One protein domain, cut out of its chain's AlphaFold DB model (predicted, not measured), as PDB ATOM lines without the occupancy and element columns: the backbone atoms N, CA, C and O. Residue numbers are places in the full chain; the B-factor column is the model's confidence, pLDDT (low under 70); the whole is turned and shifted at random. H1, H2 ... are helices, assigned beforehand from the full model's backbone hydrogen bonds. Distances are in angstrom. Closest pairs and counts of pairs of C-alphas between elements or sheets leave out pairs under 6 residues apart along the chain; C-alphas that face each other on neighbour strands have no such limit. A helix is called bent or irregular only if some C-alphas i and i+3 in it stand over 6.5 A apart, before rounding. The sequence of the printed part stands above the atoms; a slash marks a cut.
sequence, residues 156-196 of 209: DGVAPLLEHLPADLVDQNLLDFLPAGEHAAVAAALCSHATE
ATOM      1  N   ASP A 156       2.186 -21.593  35.445       73.31
ATOM      2  CA  ASP A 156       0.777 -21.151  35.368       73.31
ATOM      3  C   ASP A 156       0.338 -20.701  33.953       73.31
ATOM      4  O   ASP A 156      -0.842 -20.696  33.614       73.31
ATOM      5  N   GLY A 157       1.303 -20.420  33.066       66.38
ATOM      6  CA  GLY A 157       1.068 -20.170  31.638       66.38
ATOM      7  C   GLY A 157       0.518 -21.371  30.848       66.38
ATOM      8  O   GLY A 157       0.130 -21.195  29.698       66.38
ATOM      9  N   VAL A 158       0.452 -22.567  31.445       69.81
ATOM     10  CA  VAL A 158      -0.186 -23.765  30.863       69.81
ATOM     11  C   VAL A 158      -1.713 -23.640  30.804       69.81
ATOM     12  O   VAL A 158      -2.320 -24.040  29.811       69.81
ATOM     13  N   ALA A 159      -2.337 -23.068  31.839       63.94
ATOM     14  CA  ALA A 159      -3.792 -23.046  31.995       63.94
ATOM     15  C   ALA A 159      -4.542 -22.351  30.841       63.94
ATOM     16  O   ALA A 159      -5.532 -22.907  30.363       63.94
ATOM     17  N   PRO A 160      -4.096 -21.183  30.329       56.94
ATOM     18  CA  PRO A 160      -4.768 -20.535  29.203       56.94
ATOM     19  C   PRO A 160      -4.549 -21.218  27.838       56.94
ATOM     20  O   PRO A 160      -5.252 -20.860  26.897       56.94
ATOM     21  N   LEU A 161      -3.600 -22.158  27.707       58.72
ATOM     22  CA  LEU A 161      -3.228 -22.792  26.427       58.72
ATOM     23  C   LEU A 161      -3.674 -24.258  26.310       58.72
ATOM     24  O   LEU A 161      -3.995 -24.707  25.214       58.72
ATOM     25  N   LEU A 162      -3.688 -24.991  27.425       65.19
ATOM     26  CA  LEU A 162      -4.016 -26.422  27.489       65.19
ATOM     27  C   LEU A 162      -5.318 -26.710  28.250       65.19
ATOM     28  O   LEU A 162      -5.696 -27.868  28.360       65.19
ATOM     29  N   GLU A 163      -5.980 -25.686  28.802       69.31
ATOM     30  CA  GLU A 163      -7.194 -25.792  29.640       69.31
ATOM     31  C   GLU A 163      -7.039 -26.659  30.913       69.31
ATOM     32  O   GLU A 163      -7.997 -26.841  31.662       69.31
ATOM     33  N   HIS A 164      -5.830 -27.149  31.204       66.31
ATOM     34  CA  HIS A 164      -5.495 -27.923  32.398       66.31
ATOM     35  C   HIS A 164      -4.870 -27.039  33.476       66.31
ATOM     36  O   HIS A 164      -4.069 -26.148  33.182       66.31
ATOM     37  N   LEU A 165      -5.196 -27.298  34.744       73.88
ATOM     38  CA  LEU A 165      -4.518 -26.631  35.846       73.88
ATOM     39  C   LEU A 165      -3.093 -27.204  35.960       73.88
ATOM     40  O   LEU A 165      -2.913 -28.406  35.774       73.88
ATOM     41  N   PRO A 166      -2.069 -26.410  36.322       71.62
ATOM     42  CA  PRO A 166      -0.724 -26.943  36.550       71.62
ATOM     43  C   PRO A 166      -0.696 -28.133  37.522       71.62
ATOM     44  O   PRO A 166       0.093 -29.054  37.340       71.62
ATOM     45  N   ALA A 167      -1.598 -28.145  38.511       72.12
ATOM     46  CA  ALA A 167      -1.759 -29.244  39.464       72.12
ATOM     47  C   ALA A 167      -2.238 -30.562  38.827       72.12
ATOM     48  O   ALA A 167      -1.967 -31.619  39.380       72.12
ATOM     49  N   ASP A 168      -2.920 -30.499  37.682       79.62
ATOM     50  CA  ASP A 168      -3.403 -31.676  36.953       79.62
ATOM     51  C   ASP A 168      -2.335 -32.247  36.007       79.62
ATOM     52  O   ASP A 168      -2.445 -33.388  35.570       79.62
ATOM     53  N   LEU A 169      -1.311 -31.451  35.669       80.69
ATOM     54  CA  LEU A 169      -0.202 -31.878  34.816       80.69
ATOM     55  C   LEU A 169       0.976 -32.433  35.613       80.69
ATOM     56  O   LEU A 169       1.664 -33.332  35.138       80.69
ATOM     57  N   VAL A 170       1.244 -31.880  36.798       84.00
ATOM     58  CA  VAL A 170       2.322 -32.367  37.667       84.00
ATOM     59  C   VAL A 170       2.056 -33.829  38.039       84.00
ATOM     60  O   VAL A 170       0.916 -34.234  38.253       84.00
ATOM     61  N   ASP A 171       3.119 -34.630  38.065       84.56
ATOM     62  CA  ASP A 171       3.094 -36.079  38.300       84.56
ATOM     63  C   ASP A 171       2.401 -36.918  37.205       84.56
ATOM     64  O   ASP A 171       2.263 -38.132  37.363       84.56
ATOM     65  N   GLN A 172       2.008 -36.317  36.076       87.75
ATOM     66  CA  GLN A 172       1.521 -37.044  34.898       87.75
ATOM     67  C   GLN A 172       2.632 -37.258  33.866       87.75
ATOM     68  O   GLN A 172       3.651 -36.556  33.862       87.75
ATOM     69  N   ASN A 173       2.441 -38.222  32.963       86.38
ATOM     70  CA  ASN A 173       3.357 -38.413  31.847       86.38
ATOM     71  C   ASN A 173       2.994 -37.455  30.705       86.38
ATOM     72  O   ASN A 173       1.837 -37.373  30.296       86.38
ATOM     73  N   LEU A 174       3.984 -36.761  30.142       86.56
ATOM     74  CA  LEU A 174       3.780 -35.878  28.993       86.56
ATOM     75  C   LEU A 174       3.111 -36.600  27.812       86.56
ATOM     76  O   LEU A 174       2.331 -35.994  27.078       86.56
ATOM     77  N   LEU A 175       3.402 -37.889  27.634       85.06
ATOM     78  CA  LEU A 175       2.846 -38.700  26.555       85.06
ATOM     79  C   LEU A 175       1.321 -38.842  26.652       85.06
ATOM     80  O   LEU A 175       0.664 -38.933  25.616       85.06
ATOM     81  N   ASP A 176       0.740 -38.789  27.852       85.00
ATOM     82  CA  ASP A 176      -0.712 -38.919  28.042       85.00
ATOM     83  C   ASP A 176      -1.489 -37.739  27.433       85.00
ATOM     84  O   ASP A 176      -2.660 -37.875  27.074       85.00
ATOM     85  N   PHE A 177      -0.819 -36.599  27.244       82.31
ATOM     86  CA  PHE A 177      -1.377 -35.400  26.615       82.31
ATOM     87  C   PHE A 177      -1.103 -35.324  25.108       82.31
ATOM     88  O   PHE A 177      -1.591 -34.411  24.438       82.31
ATOM     89  N   LEU A 178      -0.326 -36.263  24.556       82.06
ATOM     90  CA  LEU A 178       0.075 -36.269  23.151       82.06
ATOM     91  C   LEU A 178      -0.687 -37.322  22.336       82.06
ATOM     92  O   LEU A 178      -0.991 -38.411  22.834       82.06
ATOM     93  N   PRO A 179      -0.932 -37.070  21.037       82.69
ATOM     94  CA  PRO A 179      -1.443 -38.091  20.133       82.69
ATOM     95  C   PRO A 179      -0.494 -39.297  20.070       82.69
ATOM     96  O   PRO A 179       0.718 -39.136  19.941       82.69
ATOM     97  N   ALA A 180      -1.041 -40.517  20.054       81.44
ATOM     98  CA  ALA A 180      -0.258 -41.762  20.060       81.44
ATOM     99  C   ALA A 180       0.795 -41.868  18.932       81.44
ATOM    100  O   ALA A 180       1.791 -42.573  19.071       81.44
ATOM    101  N   GLY A 181       0.598 -41.157  17.814       82.56
ATOM    102  CA  GLY A 181       1.559 -41.100  16.708       82.56
ATOM    103  C   GLY A 181       2.864 -40.362  17.030       82.56
ATOM    104  O   GLY A 181       3.864 -40.585  16.354       82.56
ATOM    105  N   GLU A 182       2.881 -39.522  18.067       85.88
ATOM    106  CA  GLU A 182       4.029 -38.679  18.436       85.88
ATOM    107  C   GLU A 182       4.837 -39.254  19.606       85.88
ATOM    108  O   GLU A 182       5.960 -38.818  19.869       85.88
ATOM    109  N   HIS A 183       4.318 -40.295  20.267       86.94
ATOM    110  CA  HIS A 183       4.928 -40.878  21.464       86.94
ATOM    111  C   HIS A 183       6.344 -41.384  21.212       86.94
ATOM    112  O   HIS A 183       7.250 -41.118  21.996       86.94
ATOM    113  N   ALA A 184       6.561 -42.065  20.085       83.00
ATOM    114  CA  ALA A 184       7.873 -42.595  19.728       83.00
ATOM    115  C   ALA A 184       8.903 -41.482  19.470       83.00
ATOM    116  O   ALA A 184      10.071 -41.635  19.825       83.00
ATOM    117  N   ALA A 185       8.477 -40.362  18.877       84.31
ATOM    118  CA  ALA A 185       9.356 -39.235  18.578       84.31
ATOM    119  C   ALA A 185       9.766 -38.493  19.857       84.31
ATOM    120  O   ALA A 185      10.948 -38.208  20.053       84.31
ATOM    121  N   VAL A 186       8.808 -38.240  20.753       82.81
ATOM    122  CA  VAL A 186       9.066 -37.554  22.027       82.81
ATOM    123  C   VAL A 186       9.858 -38.441  22.986       82.81
ATOM    124  O   VAL A 186      10.840 -37.981  23.562       82.81
ATOM    125  N   ALA A 187       9.531 -39.732  23.090       83.31
ATOM    126  CA  ALA A 187      10.316 -40.676  23.886       83.31
ATOM    127  C   ALA A 187      11.764 -40.795  23.376       83.31
ATOM    128  O   ALA A 187      12.702 -40.828  24.171       83.31
ATOM    129  N   ALA A 188      11.976 -40.801  22.055       83.50
ATOM    130  CA  ALA A 188      13.321 -40.791  21.483       83.50
ATOM    131  C   ALA A 188      14.080 -39.487  21.787       83.50
ATOM    132  O   ALA A 188      15.281 -39.539  22.055       83.50
ATOM    133  N   ALA A 189      13.397 -38.338  21.782       81.81
ATOM    134  CA  ALA A 189      13.988 -37.045  22.127       81.81
ATOM    135  C   ALA A 189      14.379 -36.948  23.613       81.81
ATOM    136  O   ALA A 189      15.427 -36.392  23.934       81.81
ATOM    137  N   LEU A 190      13.581 -37.528  24.514       81.25
ATOM    138  CA  LEU A 190      13.907 -37.609  25.941       81.25
ATOM    139  C   LEU A 190      15.098 -38.553  26.200       81.25
ATOM    140  O   LEU A 190      15.982 -38.238  26.997       81.25
ATOM    141  N   CYS A 191      15.173 -39.673  25.474       72.69
ATOM    142  CA  CYS A 191      16.259 -40.650  25.599       72.69
ATOM    143  C   CYS A 191      17.590 -40.200  24.967       72.69
ATOM    144  O   CYS A 191      18.655 -40.577  25.460       72.69
ATOM    145  N   SER A 192      17.573 -39.419  23.881       66.19
ATOM    146  CA  SER A 192      18.796 -39.025  23.157       66.19
ATOM    147  C   SER A 192      19.714 -38.114  23.979       66.19
ATOM    148  O   SER A 192      20.936 -38.206  23.864       66.19
ATOM    149  N   HIS A 193      19.145 -37.302  24.869       56.62
ATOM    150  CA  HIS A 193      19.889 -36.369  25.716       56.62
ATOM    151  C   HIS A 193      20.476 -37.024  26.986       56.62
ATOM    152  O   HIS A 193      21.332 -36.444  27.652       56.62
ATOM    153  N   ALA A 194      20.067 -38.252  27.329       53.34
ATOM    154  CA  ALA A 194      20.602 -38.977  28.486       53.34
ATOM    155  C   ALA A 194      22.006 -39.568  28.235       53.34
ATOM    156  O   ALA A 194      22.702 -39.925  29.186       53.34
ATOM    157  N   THR A 195      22.440 -39.682  26.971       44.88
ATOM    158  CA  THR A 195      23.679 -40.396  26.612       44.88
ATOM    159  C   THR A 195      24.875 -39.498  26.270       44.88
ATOM    160  O   THR A 195      25.982 -40.014  26.101       44.88
ATOM    161  N   GLU A 196      24.712 -38.172  26.226       44.19
ATOM    162  CA  GLU A 196      25.799 -37.205  25.981       44.19
ATOM    163  C   GLU A 196      26.574 -36.865  27.278       44.19
ATOM    164  O   GLU A 196      26.852 -35.720  27.606       44.19
TER     165      GLU A 196
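This is residues 156 to 196 of the 209 residues of the protein "Circadian locomoter output cycles protein kaput" of Liparis tanakae (Tanaka's snailfish) (UniProt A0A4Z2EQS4). The domain is a loose string of four helices with no shared core: H4, the longest, lies at one end, the short H1 and H2 lie at the other, and the small H3 lies between. Residues 188 to 196, of which 188 to 192 belong to H4, stick out as a free arm beyond the rest. The printed part has 41 residues with four named helices, H1, H2, H3 and H4 in that order along the chain, and no named strand; the class is all helix, with 25 of the 41 residues in helices. The whole is loose, with a radius of gyration of the C-alphas of 12.4 A, and spans 33 by 23 by 16 A.

H4, residues 183 to 192, is 14.1 A from first to last C-alpha; it begins at C-alpha 183 at (4.928, -40.878, 21.464) and ends at C-alpha 192 at (18.796, -39.025, 23.157). H3 is residues 174 to 177, and H2 is residues 166 to 169, beginning at Pro 166. H1, residues 156 to 162, is 10.6 A from first to last C-alpha and begins at C-alpha 156 at (0.777, -21.151, 35.368). H1 is neither bent nor irregular, but only just: C-alphas 157 and 160 are 6.3 A apart.

H4 touches no helix, but is near H3. H3 and H4 are close but not clearly touching, with 2 pairs of C-alphas within 8 A; their closest C-alphas, those of Leu 175 and His 183, are 5.9 A apart. H2 and H3 are apart, though they follow each other in the chain. H1 and H2 only just touch, and only at the corner by their link, with 3 pairs of C-alphas within 8 A; the closest are those of Asp 156 and Pro 166, 6.1 A apart. H1 is apart from H3 and from H4, and H2 is apart from H4. In H4 every O i to N i+4 pair is within hydrogen-bond range; in H1 it is 1 of 3, beside 2 of 4 O i to N i+3 pairs, while H2 and H3 are too short for an O i to N i+4 pair and each has its one O i to N i+3 pair within range.

The two C-alphas farthest apart, those of Glu 163 and Glu 196, are 35.1 A apart. Without the residues that stand free, the body has 32 residues and spans 27 by 18 by 11 A. The printed part has no cut, and the three links, H1 to H2, H2 to H3 and H3 to H4, are tight. The mean pLDDT of the printed part is 74.9; it is under 70 in 13 residues, 157 to 164 and 192 to 196.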